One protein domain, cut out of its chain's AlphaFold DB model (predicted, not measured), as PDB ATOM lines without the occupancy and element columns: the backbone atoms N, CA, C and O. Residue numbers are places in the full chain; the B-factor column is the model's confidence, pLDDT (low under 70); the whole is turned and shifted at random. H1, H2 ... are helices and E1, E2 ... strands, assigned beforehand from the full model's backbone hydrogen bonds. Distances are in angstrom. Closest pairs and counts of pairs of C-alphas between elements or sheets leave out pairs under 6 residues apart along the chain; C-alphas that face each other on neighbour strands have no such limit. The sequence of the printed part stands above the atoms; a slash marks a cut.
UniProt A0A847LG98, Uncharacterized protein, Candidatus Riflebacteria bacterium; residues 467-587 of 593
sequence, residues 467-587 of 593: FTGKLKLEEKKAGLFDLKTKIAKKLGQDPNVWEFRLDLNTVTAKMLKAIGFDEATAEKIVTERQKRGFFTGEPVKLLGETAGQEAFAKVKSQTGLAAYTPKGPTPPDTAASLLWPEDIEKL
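What this domain is: This is residues 467 to 587 of the 593 residues of an uncharacterized protein of Candidatus Riflebacteria bacterium (UniProt A0A847LG98). A strand ribbon, E1 and E2, runs through the middle; at one end of it H2, H3, H4 and H5 gather as a cluster of helices, and at the other end H1 and H6 lie far out and touch no helix. The short H7 packs on E2 and H2, and the last turns of H5, residues 555 to 559, come up to E1. The printed part has 121 residues, with seven named helices and two named strands in the order E1 H1 E2 H2 H3 H4 H5 H6 H7; the sheet E1 - E2 is antiparallel and the class is mostly helix. The whole is compact, with a radius of gyration of the C-alphas of 14.7 A and spans of 44 by 32 by 23 A.

Where its parts are: Find C-alpha 467 at (86.014, -36.428, 4.722); from there E1 runs 16.7 A to residue 472. H1, residues 482 to 490, is 12.4 A long. Then look for E2, residues 497 to 503, 19.9 A long. H2 holds residues 509 to 514, and H3, the longest helix, begins at C-alpha 519, (67.456, -30.329, 7.497), and runs 19.9 A to residue 532. H4, residues 539 to 547, measures 11.9 A and H5, residues 549 to 559, 15.1 A. Last come H6, residues 572 to 575, and H7, residues 581 to 585, ending at C-alpha 585, (72.041, -41.600, -0.332).

How they stand to each other: Begin at the sheet: E1 and E2 are antiparallel at 150 degrees, with N 471 and O 498 at 2.8 A and N 500 and O 469 at 2.8 A, within hydrogen-bond range. Residues 467 to 468 of E1 also pair antiparallel with residues 562 to 563, and residues 499 to 500 of E2 pair parallel with residues 578 to 579. The closest C-alphas of E1 and H5 are those of Lys 470 and Thr 559, 4.6 A; for E2 and H7 they are those of Leu 502 and Pro 581, 5.8 A. H7 touches H2, closest at the C-alphas of Met 511 and Glu 585, 5.4 A. H2 and H3 form a helical hairpin and touch at Ala 509 and Ala 522, their closest C-alphas, 4.8 A, at a steep tilt of 40 degrees, opposite ways. H3 touches H4, closest at the C-alphas of Thr 521 and Ala 547, 5.7 A, at a steep tilt of 68 degrees, only just short of about perpendicular. H4 and H5 only just touch, with 3 pairs of C-alphas within 8 A, and only at the corner; Gly 544 and Phe 552 have the closest C-alphas, 5.2 A. H1 and E2 are near each other, while H1 and H6 are apart. In H1, H2, H3, H4, H5 and H7 every O i to N i+4 pair is within hydrogen-bond range; H6 is too short for one.

The domain as a whole: Look at Lys 490 and Lys 531 for the two C-alphas farthest apart, 45.8 A. The printed part has no cut. The link from H5 to H6, residues 560 to 571, is long. The mean pLDDT of the printed part is 86.4; look for values under 70 at residues 475 to 480, 483, 491 and 569 to 576.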
ATOM      1  N   PHE A 467      86.034 -36.276   3.274       96.00
ATOM      2  CA  PHE A 467      86.014 -36.428   4.722       96.00
ATOM      3  C   PHE A 467      85.411 -37.778   5.107       96.00
ATOM      4  O   PHE A 467      84.689 -38.413   4.334       96.00
ATOM      5  N   THR A 468      85.742 -38.219   6.314       95.62
ATOM      6  CA  THR A 468      85.317 -39.496   6.881       95.62
ATOM      7  C   THR A 468      84.753 -39.305   8.283       95.62
ATOM      8  O   THR A 468      85.010 -38.296   8.948       95.62
ATOM      9  N   GLY A 469      83.974 -40.278   8.729       95.12
ATOM     10  CA  GLY A 469      83.432 -40.377  10.074       95.12
ATOM     11  C   GLY A 469      82.826 -41.756  10.299       95.12
ATOM     12  O   GLY A 469      82.836 -42.609   9.415       95.12
ATOM     13  N   LYS A 470      82.289 -41.985  11.493       94.25
ATOM     14  CA  LYS A 470      81.579 -43.204  11.871       94.25
ATOM     15  C   LYS A 470      80.095 -42.917  12.031       94.25
ATOM     16  O   LYS A 470      79.714 -41.971  12.711       94.25
ATOM     17  N   LEU A 471      79.259 -43.752  11.435       90.75
ATOM     18  CA  LEU A 471      77.811 -43.709  11.551       90.75
ATOM     19  C   LEU A 471      77.332 -44.915  12.355       90.75
ATOM     20  O   LEU A 471      77.601 -46.058  11.987       90.75
ATOM     21  N   LYS A 472      76.602 -44.655  13.441       88.31
ATOM     22  CA  LYS A 472      75.925 -45.691  14.219       88.31
ATOM     23  C   LYS A 472      74.473 -45.814  13.751       88.31
ATOM     24  O   LYS A 472      73.713 -44.857  13.856       88.31
ATOM     25  N   LEU A 473      74.089 -46.986  13.253       82.81
ATOM     26  CA  LEU A 473      72.728 -47.296  12.813       82.81
ATOM     27  C   LEU A 473      72.001 -48.067  13.926       82.81
ATOM     28  O   LEU A 473      72.242 -49.260  14.102       82.81
ATOM     29  N   GLU A 474      71.151 -47.385  14.699       70.31
ATOM     30  CA  GLU A 474      70.449 -47.984  15.851       70.31
ATOM     31  C   GLU A 474      69.229 -48.830  15.441       70.31
ATOM     32  O   GLU A 474      68.956 -49.850  16.068       70.31
ATOM     33  N   GLU A 475      68.564 -48.479  14.336       63.69
ATOM     34  CA  GLU A 475      67.458 -49.243  13.749       63.69
ATOM     35  C   GLU A 475      67.745 -49.538  12.273       63.69
ATOM     36  O   GLU A 475      67.599 -48.684  11.395       63.69
ATOM     37  N   LYS A 476      68.163 -50.769  11.970       62.50
ATOM     38  CA  LYS A 476      68.267 -51.218  10.579       62.50
ATOM     39  C   LYS A 476      66.911 -51.723  10.110       62.50
ATOM     40  O   LYS A 476      66.363 -52.656  10.697       62.50
ATOM     41  N   LYS A 477      66.398 -51.168   9.008       64.69
ATOM     42  CA  LYS A 477      65.333 -51.842   8.250       64.69
ATOM     43  C   LYS A 477      65.829 -53.240   7.873       64.69
ATOM     44  O   LYS A 477      66.955 -53.374   7.397       64.69
ATOM     45  N   ALA A 478      65.001 -54.263   8.081       57.53
ATOM     46  CA  ALA A 478      65.330 -55.630   7.687       57.53
ATOM     47  C   ALA A 478      65.738 -55.676   6.201       57.53
ATOM     48  O   ALA A 478      65.049 -55.091   5.362       57.53
ATOM     49  N   GLY A 479      66.860 -56.332   5.896       59.53
ATOM     50  CA  GLY A 479      67.463 -56.384   4.561       59.53
ATOM     51  C   GLY A 479      68.579 -55.359   4.339       59.53
ATOM     52  O   GLY A 479      69.552 -55.660   3.661       59.53
ATOM     53  N   LEU A 480      68.528 -54.173   4.958       63.94
ATOM     54  CA  LEU A 480      69.481 -53.102   4.655       63.94
ATOM     55  C   LEU A 480      70.917 -53.468   5.089       63.94
ATOM     56  O   LEU A 480      71.231 -53.532   6.280       63.94
ATOM     57  N   PHE A 481      71.799 -53.666   4.103       70.31
ATOM     58  CA  PHE A 481      73.208 -54.050   4.275       70.31
ATOM     59  C   PHE A 481      73.423 -55.405   4.968       70.31
ATOM     60  O   PHE A 481      74.449 -55.602   5.628       70.31
ATOM     61  N   ASP A 482      72.503 -56.362   4.838       70.12
ATOM     62  CA  ASP A 482      72.616 -57.671   5.504       70.12
ATOM     63  C   ASP A 482      73.916 -58.404   5.149       70.12
ATOM     64  O   ASP A 482      74.547 -59.026   6.008       70.12
ATOM     65  N   LEU A 483      74.351 -58.313   3.889       68.81
ATOM     66  CA  LEU A 483      75.601 -58.918   3.438       68.81
ATOM     67  C   LEU A 483      76.819 -58.265   4.103       68.81
ATOM     68  O   LEU A 483      77.615 -58.968   4.728       68.81
ATOM     69  N   LYS A 484      76.933 -56.931   4.032       72.25
ATOM     70  CA  LYS A 484      78.008 -56.189   4.709       72.25
ATOM     71  C   LYS A 484      77.993 -56.483   6.213       72.25
ATOM     72  O   LYS A 484      79.030 -56.734   6.807       72.25
ATOM     73  N   THR A 485      76.807 -56.567   6.818       75.00
ATOM     74  CA  THR A 485      76.609 -56.901   8.237       75.00
ATOM     75  C   THR A 485      77.134 -58.299   8.582       75.00
ATOM     76  O   THR A 485      77.776 -58.482   9.617       75.00
ATOM     77  N   LYS A 486      76.880 -59.302   7.731       73.12
ATOM     78  CA  LYS A 486      77.416 -60.662   7.904       73.12
ATOM     79  C   LYS A 486      78.941 -60.681   7.795       73.12
ATOM     80  O   LYS A 486      79.580 -61.374   8.585       73.12
ATOM     81  N   ILE A 487      79.513 -59.936   6.848       70.12
ATOM     82  CA  ILE A 487      80.967 -59.838   6.679       70.12
ATOM     83  C   ILE A 487      81.596 -59.129   7.886       70.12
ATOM     84  O   ILE A 487      82.494 -59.694   8.500       70.12
ATOM     85  N   ALA A 488      81.063 -57.977   8.302       70.75
ATOM     86  CA  ALA A 488      81.518 -57.236   9.480       70.75
ATOM     87  C   ALA A 488      81.540 -58.118  10.740       70.75
ATOM     88  O   ALA A 488      82.560 -58.196  11.424       70.75
ATOM     89  N   LYS A 489      80.468 -58.890  10.994       75.44
ATOM     90  CA  LYS A 489      80.421 -59.862  12.105       75.44
ATOM     91  C   LYS A 489      81.518 -60.923  12.006       75.44
ATOM     92  O   LYS A 489      82.147 -61.234  13.013       75.44
ATOM     93  N   LYS A 490      81.759 -61.480  10.812       73.44
ATOM     94  CA  LYS A 490      82.835 -62.465  10.588       73.44
ATOM     95  C   LYS A 490      84.229 -61.865  10.803       73.44
ATOM     96  O   LYS A 490      85.121 -62.586  11.232       73.44
ATOM     97  N   LEU A 491      84.402 -60.573  10.529       69.25
ATOM     98  CA  LEU A 491      85.645 -59.828  10.746       69.25
ATOM     99  C   LEU A 491      85.782 -59.271  12.179       69.25
ATOM    100  O   LEU A 491      86.756 -58.583  12.468       69.25
ATOM    101  N   GLY A 492      84.830 -59.552  13.080       74.69
ATOM    102  CA  GLY A 492      84.861 -59.080  14.471       74.69
ATOM    103  C   GLY A 492      84.548 -57.588  14.649       74.69
ATOM    104  O   GLY A 492      84.874 -57.014  15.685       74.69
ATOM    105  N   GLN A 493      83.933 -56.952  13.653       78.19
ATOM    106  CA  GLN A 493      83.543 -55.542  13.685       78.19
ATOM    107  C   GLN A 493      82.125 -55.371  14.248       78.19
ATOM    108  O   GLN A 493      81.281 -56.262  14.106       78.19
ATOM    109  N   ASP A 494      81.844 -54.212  14.860       82.12
ATOM    110  CA  ASP A 494      80.485 -53.870  15.291       82.12
ATOM    111  C   ASP A 494      79.590 -53.710  14.050       82.12
ATOM    112  O   ASP A 494      79.795 -52.785  13.264       82.12
ATOM    113  N   PRO A 495      78.576 -54.574  13.858       78.81
ATOM    114  CA  PRO A 495      77.712 -54.504  12.691       78.81
ATOM    115  C   PRO A 495      76.904 -53.208  12.606       78.81
ATOM    116  O   PRO A 495      76.327 -52.941  11.557       78.81
ATOM    117  N   ASN A 496      76.785 -52.430  13.677       84.25
ATOM    118  CA  ASN A 496      75.976 -51.217  13.706       84.25
ATOM    119  C   ASN A 496      76.800 -49.943  13.529       84.25
ATOM    120  O   ASN A 496      76.203 -48.880  13.381       84.25
ATOM    121  N   VAL A 497      78.130 -50.035  13.511       87.50
ATOM    122  CA  VAL A 497      79.022 -48.886  13.339       87.50
ATOM    123  C   VAL A 497      79.750 -49.007  12.013       87.50
ATOM    124  O   VAL A 497      80.484 -49.962  11.780       87.50
ATOM    125  N   TRP A 498      79.577 -48.003  11.167       88.75
ATOM    126  CA  TRP A 498      80.115 -47.984   9.815       88.75
ATOM    127  C   TRP A 498      81.000 -46.769   9.615       88.75
ATOM    128  O   TRP A 498      80.592 -45.663   9.961       88.75
ATOM    129  N   GLU A 499      82.186 -46.938   9.042       90.81
ATOM    130  CA  GLU A 499      82.927 -45.780   8.537       90.81
ATOM    131  C   GLU A 499      82.259 -45.303   7.238       90.81
ATOM    132  O   GLU A 499      81.834 -46.115   6.419       90.81
ATOM    133  N   PHE A 500      82.138 -43.993   7.043       92.75
ATOM    134  CA  PHE A 500      81.671 -43.417   5.790       92.75
ATOM    135  C   PHE A 500      82.719 -42.533   5.144       92.75
ATOM    136  O   PHE A 500      83.547 -41.946   5.832       92.75
ATOM    137  N   ARG A 501      82.633 -42.370   3.823       92.38
ATOM    138  CA  ARG A 501      83.468 -41.427   3.069       92.38
ATOM    139  C   ARG A 501      82.595 -40.606   2.140       92.38
ATOM    140  O   ARG A 501      81.839 -41.167   1.355       92.38
ATOM    141  N   LEU A 502      82.696 -39.286   2.245       94.56
ATOM    142  CA  LEU A 502      81.911 -38.337   1.457       94.56
ATOM    143  C   LEU A 502      82.810 -37.211   0.951       94.56
ATOM    144  O   LEU A 502      83.743 -36.803   1.640       94.56
ATOM    145  N   ASP A 503      82.514 -36.693  -0.237       95.19
ATOM    146  CA  ASP A 503      83.162 -35.502  -0.787       95.19
ATOM    147  C   ASP A 503      82.253 -34.292  -0.569       95.19
ATOM    148  O   ASP A 503      81.100 -34.258  -1.004       95.19
ATOM    149  N   LEU A 504      82.774 -33.265   0.102       96.00
ATOM    150  CA  LEU A 504      82.040 -32.044   0.422       96.00
ATOM    151  C   LEU A 504      81.488 -31.330  -0.831       96.00
ATOM    152  O   LEU A 504      80.431 -30.686  -0.784       96.00
ATOM    153  N   ASN A 505      82.155 -31.463  -1.978       96.06
ATOM    154  CA  ASN A 505      81.722 -30.838  -3.227       96.06
ATOM    155  C   ASN A 505      80.658 -31.642  -3.995       96.06
ATOM    156  O   ASN A 505      79.968 -31.070  -4.849       96.06
ATOM    157  N   THR A 506      80.433 -32.909  -3.636       94.81
ATOM    158  CA  THR A 506      79.404 -33.765  -4.248       94.81
ATOM    159  C   THR A 506      78.261 -34.129  -3.300       94.81
ATOM    160  O   THR A 506      77.155 -34.391  -3.778       94.81
ATOM    161  N   VAL A 507      78.469 -34.037  -1.981       94.69
ATOM    162  CA  VAL A 507      77.489 -34.411  -0.951       94.69
ATOM    163  C   VAL A 507      76.130 -33.738  -1.170       94.69
ATOM    164  O   VAL A 507      76.043 -32.566  -1.573       94.69
ATOM    165  N   THR A 508      75.057 -34.486  -0.927       93.38
ATOM    166  CA  THR A 508      73.674 -34.001  -0.984       93.38
ATOM    167  C   THR A 508      73.186 -33.591   0.409       93.38
ATOM    168  O   THR A 508      73.749 -33.990   1.431       93.38
ATOM    169  N   ALA A 509      72.093 -32.826   0.475       93.25
ATOM    170  CA  ALA A 509      71.440 -32.536   1.752       93.25
ATOM    171  C   ALA A 509      70.958 -33.826   2.443       93.25
ATOM    172  O   ALA A 509      71.008 -33.933   3.668       93.25
ATOM    173  N   LYS A 510      70.557 -34.839   1.663       92.12
ATOM    174  CA  LYS A 510      70.165 -36.151   2.179       92.12
ATOM    175  C   LYS A 510      71.330 -36.870   2.855       92.12
ATOM    176  O   LYS A 510      71.170 -37.323   3.984       92.12
ATOM    177  N   MET A 511      72.501 -36.916   2.221       94.12
ATOM    178  CA  MET A 511      73.697 -37.511   2.825       94.12
ATOM    179  C   MET A 511      74.100 -36.797   4.119       94.12
ATOM    180  O   MET A 511      74.403 -37.452   5.112       94.12
ATOM    181  N   LEU A 512      74.050 -35.459   4.141       95.94
ATOM    182  CA  LEU A 512      74.341 -34.671   5.345       95.94
ATOM    183  C   LEU A 512      73.353 -34.976   6.483       95.94
ATOM    184  O   LEU A 512      73.764 -35.146   7.631       95.94
ATOM    185  N   LYS A 513      72.063 -35.110   6.160       94.69
ATOM    186  CA  LYS A 513      71.042 -35.550   7.118       94.69
ATOM    187  C   LYS A 513      71.319 -36.950   7.656       94.69
ATOM    188  O   LYS A 513      71.222 -37.174   8.859       94.69
ATOM    189  N   ALA A 514      71.693 -37.877   6.778       92.38
ATOM    190  CA  ALA A 514      71.978 -39.258   7.147       92.38
ATOM    191  C   ALA A 514      73.159 -39.385   8.125       92.38
ATOM    192  O   ALA A 514      73.158 -40.288   8.957       92.38
ATOM    193  N   ILE A 515      74.128 -38.462   8.080       94.06
ATOM    194  CA  ILE A 515      75.255 -38.423   9.029       94.06
ATOM    195  C   ILE A 515      74.993 -37.562  10.280       94.06
ATOM    196  O   ILE A 515      75.894 -37.403  11.101       94.06
ATOM    197  N   GLY A 516      73.780 -37.019  10.450       93.38
ATOM    198  CA  GLY A 516      73.327 -36.395  11.700       93.38
ATOM    199  C   GLY A 516      73.111 -34.877  11.679       93.38
ATOM    200  O   GLY A 516      72.747 -34.318  12.718       93.38
ATOM    201  N   PHE A 517      73.301 -34.191  10.547       95.56
ATOM    202  CA  PHE A 517      72.894 -32.784  10.432       95.56
ATOM    203  C   PHE A 517      71.363 -32.662  10.347       95.56
ATOM    204  O   PHE A 517      70.695 -33.502   9.746       95.56
ATOM    205  N   ASP A 518      70.784 -31.606  10.919       94.75
ATOM    206  CA  ASP A 518      69.369 -31.299  10.689       94.75
ATOM    207  C   ASP A 518      69.123 -30.764   9.265       94.75
ATOM    208  O   ASP A 518      70.053 -30.392   8.545       94.75
ATOM    209  N   GLU A 519      67.855 -30.742   8.847       94.44
ATOM    210  CA  GLU A 519      67.456 -30.329   7.497       94.44
ATOM    211  C   GLU A 519      67.904 -28.902   7.162       94.44
ATOM    212  O   GLU A 519      68.468 -28.669   6.094       94.44
ATOM    213  N   ALA A 520      67.729 -27.956   8.089       95.38
ATOM    214  CA  ALA A 520      68.105 -26.562   7.873       95.38
ATOM    215  C   ALA A 520      69.621 -26.407   7.673       95.38
ATOM    216  O   ALA A 520      70.066 -25.674   6.790       95.38
ATOM    217  N   THR A 521      70.421 -27.122   8.462       97.00
ATOM    218  CA  THR A 521      71.883 -27.100   8.385       97.00
ATOM    219  C   THR A 521      72.382 -27.799   7.125       97.00
ATOM    220  O   THR A 521      73.259 -27.268   6.439       97.00
ATOM    221  N   ALA A 522      71.807 -28.949   6.771       96.56
ATOM    222  CA  ALA A 522      72.141 -29.668   5.546       96.56
ATOM    223  C   ALA A 522      71.872 -28.813   4.293       96.56
ATOM    224  O   ALA A 522      72.751 -28.664   3.439       96.56
ATOM    225  N   GLU A 523      70.697 -28.182   4.213       94.75
ATOM    226  CA  GLU A 523      70.339 -27.281   3.112       94.75
ATOM    227  C   GLU A 523      71.203 -26.017   3.095       94.75
ATOM    228  O   GLU A 523      71.620 -25.562   2.026       94.75
ATOM    229  N   LYS A 524      71.552 -25.468   4.267       95.69
ATOM    230  CA  LYS A 524      72.491 -24.344   4.384       95.69
ATOM    231  C   LYS A 524      73.851 -24.695   3.785       95.69
ATOM    232  O   LYS A 524      74.374 -23.907   3.001       95.69
ATOM    233  N   ILE A 525      74.412 -25.865   4.101       95.81
ATOM    234  CA  ILE A 525      75.710 -26.304   3.564       95.81
ATOM    235  C   ILE A 525      75.667 -26.392   2.035       95.81
ATOM    236  O   ILE A 525      76.527 -25.827   1.353       95.81
ATOM    237  N   VAL A 526      74.639 -27.044   1.485       94.25
ATOM    238  CA  VAL A 526      74.466 -27.180   0.030       94.25
ATOM    239  C   VAL A 526      74.254 -25.817  -0.637       94.25
ATOM    240  O   VAL A 526      74.847 -25.545  -1.683       94.25
ATOM    241  N   THR A 527      73.460 -24.942  -0.023       91.88
ATOM    242  CA  THR A 527      73.183 -23.589  -0.523       91.88
ATOM    243  C   THR A 527      74.432 -22.711  -0.509       91.88
ATOM    244  O   THR A 527      74.677 -21.972  -1.462       91.88
ATOM    245  N   GLU A 528      75.256 -22.782   0.536       92.62
ATOM    246  CA  GLU A 528      76.501 -22.015   0.605       92.62
ATOM    247  C   GLU A 528      77.519 -22.496  -0.435       92.62
ATOM    248  O   GLU A 528      78.114 -21.653  -1.105       92.62
ATOM    249  N   ARG A 529      77.634 -23.813  -0.680       93.06
ATOM    250  CA  ARG A 529      78.408 -24.349  -1.820       93.06
ATOM    251  C   ARG A 529      77.911 -23.781  -3.147       93.06
ATOM    252  O   ARG A 529      78.679 -23.419  -4.027       93.06
ATOM    253  N   GLN A 530      76.597 -23.703  -3.313       85.38
ATOM    254  CA  GLN A 530      76.009 -23.152  -4.526       85.38
ATOM    255  C   GLN A 530      76.318 -21.652  -4.677       85.38
ATOM    256  O   GLN A 530      76.631 -21.210  -5.783       85.38
ATOM    257  N   LYS A 531      76.246 -20.862  -3.600       86.50
ATOM    258  CA  LYS A 531      76.481 -19.406  -3.630       86.50
ATOM    259  C   LYS A 531      77.951 -19.024  -3.793       86.50
ATOM    260  O   LYS A 531      78.248 -18.103  -4.544       86.50
ATOM    261  N   ARG A 532      78.853 -19.690  -3.069       84.69
ATOM    262  CA  ARG A 532      80.290 -19.362  -3.036       84.69
ATOM    263  C   ARG A 532      81.067 -19.975  -4.202       84.69
ATOM    264  O   ARG A 532      82.205 -19.585  -4.437       84.69
ATOM    265  N   GLY A 533      80.456 -20.919  -4.917       85.62
ATOM    266  CA  GLY A 533      81.172 -21.850  -5.780       85.62
ATOM    267  C   GLY A 533      81.705 -23.039  -4.978       85.62
ATOM    268  O   GLY A 533      81.491 -23.147  -3.767       85.62
ATOM    269  N   PHE A 534      82.385 -23.959  -5.662       93.31
ATOM    270  CA  PHE A 534      82.946 -25.136  -5.004       93.31
ATOM    271  C   PHE A 534      83.892 -24.748  -3.871       93.31
ATOM    272  O   PHE A 534      84.692 -23.818  -3.983       93.31
ATOM    273  N   PHE A 535      83.809 -25.503  -2.781       94.38
ATOM    274  CA  PHE A 535      84.710 -25.341  -1.661       94.38
ATOM    275  C   PHE A 535      86.140 -25.700  -2.081       94.38
ATOM    276  O   PHE A 535      86.354 -26.602  -2.897       94.38
ATOM    277  N   THR A 536      87.119 -25.002  -1.505       93.69
ATOM    278  CA  THR A 536      88.554 -25.262  -1.677       93.69
ATOM    279  C   THR A 536      89.242 -25.174  -0.315       93.69
ATOM    280  O   THR A 536      88.887 -24.321   0.498       93.69
ATOM    281  N   GLY A 537      90.207 -26.059  -0.047       93.19
ATOM    282  CA  GLY A 537      90.917 -26.124   1.235       93.19
ATOM    283  C   GLY A 537      90.591 -27.382   2.042       93.19
ATOM    284  O   GLY A 537      90.329 -28.435   1.472       93.19
ATOM    285  N   GLU A 538      90.654 -27.286   3.371       95.12
ATOM    286  CA  GLU A 538      90.481 -28.438   4.265       95.12
ATOM    287  C   GLU A 538      88.981 -28.726   4.513       95.12
ATOM    288  O   GLU A 538      88.275 -27.848   5.025       95.12
ATOM    289  N   PRO A 539      88.470 -29.921   4.149       95.56
ATOM    290  CA  PRO A 539      87.036 -30.219   4.134       95.56
ATOM    291  C   PRO A 539      86.350 -30.081   5.493       95.56
ATOM    292  O   PRO A 539      85.242 -29.552   5.566       95.56
ATOM    293  N   VAL A 540      86.975 -30.540   6.578       96.19
ATOM    294  CA  VAL A 540      86.336 -30.578   7.900       96.19
ATOM    295  C   VAL A 540      86.207 -29.180   8.496       96.19
ATOM    296  O   VAL A 540      85.169 -28.848   9.072       96.19
ATOM    297  N   LYS A 541      87.217 -28.329   8.311       96.06
ATOM    298  CA  LYS A 541      87.179 -26.911   8.666       96.06
ATOM    299  C   LYS A 541      86.063 -26.189   7.911       96.06
ATOM    300  O   LYS A 541      85.252 -25.515   8.541       96.06
ATOM    301  N   LEU A 542      85.984 -26.369   6.593       95.62
ATOM    302  CA  LEU A 542      84.964 -25.734   5.747       95.62
ATOM    303  C   LEU A 542      83.550 -26.197   6.109       95.62
ATOM    304  O   LEU A 542      82.623 -25.384   6.176       95.62
ATOM    305  N   LEU A 543      83.385 -27.491   6.393       95.56
ATOM    306  CA  LEU A 543      82.128 -28.048   6.879       95.56
ATOM    307  C   LEU A 543      81.722 -27.401   8.210       95.56
ATOM    308  O   LEU A 543      80.568 -27.005   8.360       95.56
ATOM    309  N   GLY A 544      82.664 -27.216   9.141       96.00
ATOM    310  CA  GLY A 544      82.410 -26.552  10.421       96.00
ATOM    311  C   GLY A 544      82.044 -25.073  10.302       96.00
ATOM    312  O   GLY A 544      81.076 -24.623  10.916       96.00
ATOM    313  N   GLU A 545      82.762 -24.323   9.463       95.06
ATOM    314  CA  GLU A 545      82.463 -22.916   9.168       95.06
ATOM    315  C   GLU A 545      81.069 -22.744   8.556       95.06
ATOM    316  O   GLU A 545      80.337 -21.811   8.896       95.06
ATOM    317  N   THR A 546      80.682 -23.660   7.668       95.12
ATOM    318  CA  THR A 546      79.423 -23.564   6.927       95.12
ATOM    319  C   THR A 546      78.232 -24.041   7.756       95.12
ATOM    320  O   THR A 546      77.205 -23.359   7.817       95.12
ATOM    321  N   ALA A 547      78.364 -25.177   8.445       95.56
ATOM    322  CA  ALA A 547      77.326 -25.699   9.329       95.56
ATOM    323  C   ALA A 547      77.049 -24.729  10.490       95.56
ATOM    324  O   ALA A 547      75.896 -24.437  10.802       95.56
ATOM    325  N   GLY A 548      78.103 -24.131  11.050       95.62
ATOM    326  CA  GLY A 548      78.063 -23.397  12.311       95.62
ATOM    327  C   GLY A 548      78.602 -24.260  13.454       95.62
ATOM    328  O   GLY A 548      78.440 -25.479  13.457       95.62
ATOM    329  N   GLN A 549      79.253 -23.612  14.425       93.06
ATOM    330  CA  GLN A 549      80.055 -24.287  15.455       93.06
ATOM    331  C   GLN A 549      79.264 -25.314  16.269       93.06
ATOM    332  O   GLN A 549      79.758 -26.411  16.499       93.06
ATOM    333  N   GLU A 550      78.034 -24.992  16.669       95.38
ATOM    334  CA  GLU A 550      77.209 -25.875  17.500       95.38
ATOM    335  C   GLU A 550      76.789 -27.151  16.754       95.38
ATOM    336  O   GLU A 550      77.076 -28.261  17.208       95.38
ATOM    337  N   ALA A 551      76.175 -27.001  15.574       96.06
ATOM    338  CA  ALA A 551      75.741 -28.131  14.754       96.06
ATOM    339  C   ALA A 551      76.927 -29.021  14.349       96.06
ATOM    340  O   ALA A 551      76.855 -30.249  14.437       96.06
ATOM    341  N   PHE A 552      78.049 -28.406  13.968       97.50
ATOM    342  CA  PHE A 552      79.271 -29.128  13.643       97.50
ATOM    343  C   PHE A 552      79.868 -29.860  14.846       97.50
ATOM    344  O   PHE A 552      80.218 -31.030  14.718       97.50
ATOM    345  N   ALA A 553      79.972 -29.216  16.014       96.94
ATOM    346  CA  ALA A 553      80.505 -29.846  17.221       96.94
ATOM    347  C   ALA A 553      79.663 -31.056  17.636       96.94
ATOM    348  O   ALA A 553      80.220 -32.107  17.959       96.94
ATOM    349  N   LYS A 554      78.331 -30.950  17.536       96.62
ATOM    350  CA  LYS A 554      77.412 -32.067  17.769       96.62
ATOM    351  C   LYS A 554      77.713 -33.238  16.831       96.62
ATOM    352  O   LYS A 554      78.053 -34.318  17.316       96.62
ATOM    353  N   VAL A 555      77.668 -33.028  15.513       96.19
ATOM    354  CA  VAL A 555      77.907 -34.104  14.532       96.19
ATOM    355  C   VAL A 555      79.327 -34.665  14.645       96.19
ATOM    356  O   VAL A 555      79.515 -35.881  14.619       96.19
ATOM    357  N   LYS A 556      80.339 -33.814  14.849       97.00
ATOM    358  CA  LYS A 556      81.731 -34.243  15.041       97.00
ATOM    359  C   LYS A 556      81.906 -35.081  16.304       97.00
ATOM    360  O   LYS A 556      82.646 -36.055  16.257       97.00
ATOM    361  N   SER A 557      81.228 -34.750  17.402       96.31
ATOM    362  CA  SER A 557      81.295 -35.553  18.632       96.31
ATOM    363  C   SER A 557      80.672 -36.945  18.458       96.31
ATOM    364  O   SER A 557      81.171 -37.912  19.021       96.31
ATOM    365  N   GLN A 558      79.628 -37.056  17.630       94.25
ATOM    366  CA  GLN A 558      78.921 -38.311  17.362       94.25
ATOM    367  C   GLN A 558      79.637 -39.203  16.344       94.25
ATOM    368  O   GLN A 558      79.629 -40.422  16.481       94.25
ATOM    369  N   THR A 559      80.248 -38.597  15.325       95.00
ATOM    370  CA  THR A 559      80.803 -39.328  14.175       95.00
ATOM    371  C   THR A 559      82.329 -39.335  14.134       95.00
ATOM    372  O   THR A 559      82.921 -40.141  13.426       95.00
ATOM    373  N   GLY A 560      83.003 -38.457  14.877       96.44
ATOM    374  CA  GLY A 560      84.457 -38.317  14.824       96.44
ATOM    375  C   GLY A 560      84.976 -37.742  13.503       96.44
ATOM    376  O   GLY A 560      86.039 -38.167  13.059       96.44
ATOM    377  N   LEU A 561      84.241 -36.807  12.875       97.06
ATOM    378  CA  LEU A 561      84.590 -36.219  11.570       97.06
ATOM    379  C   LEU A 561      86.079 -35.864  11.441       97.06
ATOM    380  O   LEU A 561      86.619 -35.091  12.246       97.06
ATOM    381  N   ALA A 562      86.698 -36.364  10.372       97.12
ATOM    382  CA  ALA A 562      88.097 -36.146  10.031       97.12
ATOM    383  C   ALA A 562      88.289 -35.975   8.516       97.12
ATOM    384  O   ALA A 562      87.495 -36.463   7.711       97.12
ATOM    385  N   ALA A 563      89.348 -35.262   8.129       96.19
ATOM    386  CA  ALA A 563      89.746 -35.154   6.732       96.19
ATOM    387  C   ALA A 563      90.147 -36.536   6.207       96.19
ATOM    388  O   ALA A 563      90.751 -37.328   6.935       96.19
ATOM    389  N   TYR A 564      89.846 -36.812   4.943       92.38
ATOM    390  CA  TYR A 564      90.254 -38.042   4.283       92.38
ATOM    391  C   TYR A 564      91.032 -37.714   3.011       92.38
ATOM    392  O   TYR A 564      90.669 -36.825   2.248       92.38
ATOM    393  N   THR A 565      92.115 -38.443   2.776       88.69
ATOM    394  CA  THR A 565      92.870 -38.375   1.524       88.69
ATOM    395  C   THR A 565      92.901 -39.780   0.943       88.69
ATOM    396  O   THR A 565      93.474 -40.668   1.585       88.69
ATOM    397  N   PRO A 566      92.278 -40.008  -0.223       82.38
ATOM    398  CA  PRO A 566      92.339 -41.300  -0.888       82.38
ATOM    399  C   PRO A 566      93.793 -41.706  -1.155       82.38
ATOM    400  O   PRO A 566      94.649 -40.871  -1.437       82.38
ATOM    401  N   LYS A 567      94.088 -43.002  -1.028       76.88
ATOM    402  CA  LYS A 567      95.421 -43.576  -1.289       76.88
ATOM    403  C   LYS A 567      95.338 -44.670  -2.356       76.88
ATOM    404  O   LYS A 567      95.935 -45.731  -2.204       76.88
ATOM    405  N   GLY A 568      94.555 -44.416  -3.403       70.12
ATOM    406  CA  GLY A 568      94.181 -45.412  -4.407       70.12
ATOM    407  C   GLY A 568      92.944 -46.231  -4.008       70.12
ATOM    408  O   GLY A 568      92.201 -45.813  -3.113       70.12
ATOM    409  N   PRO A 569      92.704 -47.377  -4.675       69.00
ATOM    410  CA  PRO A 569      91.525 -48.206  -4.449       69.00
ATOM    411  C   PRO A 569      91.405 -48.678  -3.001       69.00
ATOM    412  O   PRO A 569      92.389 -49.105  -2.391       69.00
ATOM    413  N   THR A 570      90.188 -48.667  -2.460       69.81
ATOM    414  CA  THR A 570      89.958 -49.171  -1.105       69.81
ATOM    415  C   THR A 570      90.200 -50.689  -1.020       69.81
ATOM    416  O   THR A 570      89.630 -51.435  -1.820       69.81
ATOM    417  N   PRO A 571      91.001 -51.181  -0.050       68.00
ATOM    418  CA  PRO A 571      91.215 -52.614   0.148       68.00
ATOM    419  C   PRO A 571      89.911 -53.386   0.436       68.00
ATOM    420  O   PRO A 571      89.038 -52.843   1.120       68.00
ATOM    421  N   PRO A 572      89.759 -54.649  -0.019       63.19
ATOM    422  CA  PRO A 572      88.504 -55.404   0.111       63.19
ATOM    423  C   PRO A 572      88.006 -55.620   1.550       63.19
ATOM    424  O   PRO A 572      86.803 -55.599   1.807       63.19
ATOM    425  N   ASP A 573      88.921 -55.828   2.496       59.50
ATOM    426  CA  ASP A 573      88.625 -55.990   3.923       59.50
ATOM    427  C   ASP A 573      88.081 -54.697   4.548       59.50
ATOM    428  O   ASP A 573      87.135 -54.724   5.334       59.50
ATOM    429  N   THR A 574      88.628 -53.556   4.129       68.44
ATOM    430  CA  THR A 574      88.164 -52.229   4.541       68.44
ATOM    431  C   THR A 574      86.826 -51.899   3.870       68.44
ATOM    432  O   THR A 574      85.896 -51.449   4.540       68.44
ATOM    433  N   ALA A 575      86.691 -52.193   2.572       69.38
ATOM    434  CA  ALA A 575      85.490 -51.966   1.766       69.38
ATOM    435  C   ALA A 575      84.230 -52.614   2.361       69.38
ATOM    436  O   ALA A 575      83.147 -52.030   2.314       69.38
ATOM    437  N   ALA A 576      84.370 -53.789   2.978       65.88
ATOM    438  CA  ALA A 576      83.262 -54.493   3.619       65.88
ATOM    439  C   ALA A 576      82.651 -53.748   4.823       65.88
ATOM    440  O   ALA A 576      81.515 -54.038   5.198       65.88
ATOM    441  N   SER A 577      83.390 -52.803   5.409       71.62
ATOM    442  CA  SER A 577      83.027 -52.045   6.616       71.62
ATOM    443  C   SER A 577      82.682 -50.575   6.352       71.62
ATOM    444  O   SER A 577      82.424 -49.811   7.285       71.62
ATOM    445  N   LEU A 578      82.667 -50.186   5.074       82.56
ATOM    446  CA  LEU A 578      82.434 -48.817   4.637       82.56
ATOM    447  C   LEU A 578      81.025 -48.628   4.082       82.56
ATOM    448  O   LEU A 578      80.496 -49.484   3.364       82.56
ATOM    449  N   LEU A 579      80.445 -47.469   4.383       87.25
ATOM    450  CA  LEU A 579      79.324 -46.902   3.646       87.25
ATOM    451  C   LEU A 579      79.859 -45.898   2.632       87.25
ATOM    452  O   LEU A 579      80.511 -44.907   2.977       87.25
ATOM    453  N   TRP A 580      79.570 -46.181   1.373       86.75
ATOM    454  CA  TRP A 580      79.925 -45.327   0.250       86.75
ATOM    455  C   TRP A 580      78.905 -44.198   0.077       86.75
ATOM    456  O   TRP A 580      77.805 -44.290   0.636       86.75
ATOM    457  N   PRO A 581      79.218 -43.143  -0.694       88.81
ATOM    458  CA  PRO A 581      78.256 -42.080  -0.981       88.81
ATOM    459  C   PRO A 581      76.881 -42.616  -1.416       88.81
ATOM    460  O   PRO A 581      75.857 -42.241  -0.845       88.81
ATOM    461  N   GLU A 582      76.848 -43.576  -2.336       86.19
ATOM    462  CA  GLU A 582      75.628 -44.205  -2.840       86.19
ATOM    463  C   GLU A 582      74.893 -45.071  -1.803       86.19
ATOM    464  O   GLU A 582      73.668 -45.181  -1.864       86.19
ATOM    465  N   ASP A 583      75.594 -45.646  -0.820       86.25
ATOM    466  CA  ASP A 583      74.948 -46.336   0.303       86.25
ATOM    467  C   ASP A 583      74.242 -45.327   1.216       86.25
ATOM    468  O   ASP A 583      73.126 -45.565   1.682       86.25
ATOM    469  N   ILE A 584      74.885 -44.181   1.454       88.62
ATOM    470  CA  ILE A 584      74.367 -43.123   2.324       88.62
ATOM    471  C   ILE A 584      73.163 -42.432   1.692       88.62
ATOM    472  O   ILE A 584      72.182 -42.167   2.383       88.62
ATOM    473  N   GLU A 585      73.184 -42.184   0.384       86.50
ATOM    474  CA  GLU A 585      72.041 -41.600  -0.332       86.50
ATOM    475  C   GLU A 585      70.793 -42.505  -0.275       86.50
ATOM    476  O   GLU A 585      69.663 -42.023  -0.380       86.50
ATOM    477  N   LYS A 586      70.973 -43.815  -0.069       83.00
ATOM    478  CA  LYS A 586      69.880 -44.789   0.088       83.00
ATOM    479  C   LYS A 586      69.366 -44.903   1.522       83.00
ATOM    480  O   LYS A 586      68.303 -45.492   1.728       83.00
ATOM    481  N   LEU A 587      70.073 -44.349   2.511       85.00
ATOM    482  CA  LEU A 587      69.623 -44.391   3.899       85.00
ATOM    483  C   LEU A 587      68.288 -43.644   4.060       85.00
ATOM    484  O   LEU A 587      68.103 -42.565   3.483       85.00
TER     485      LEU A 587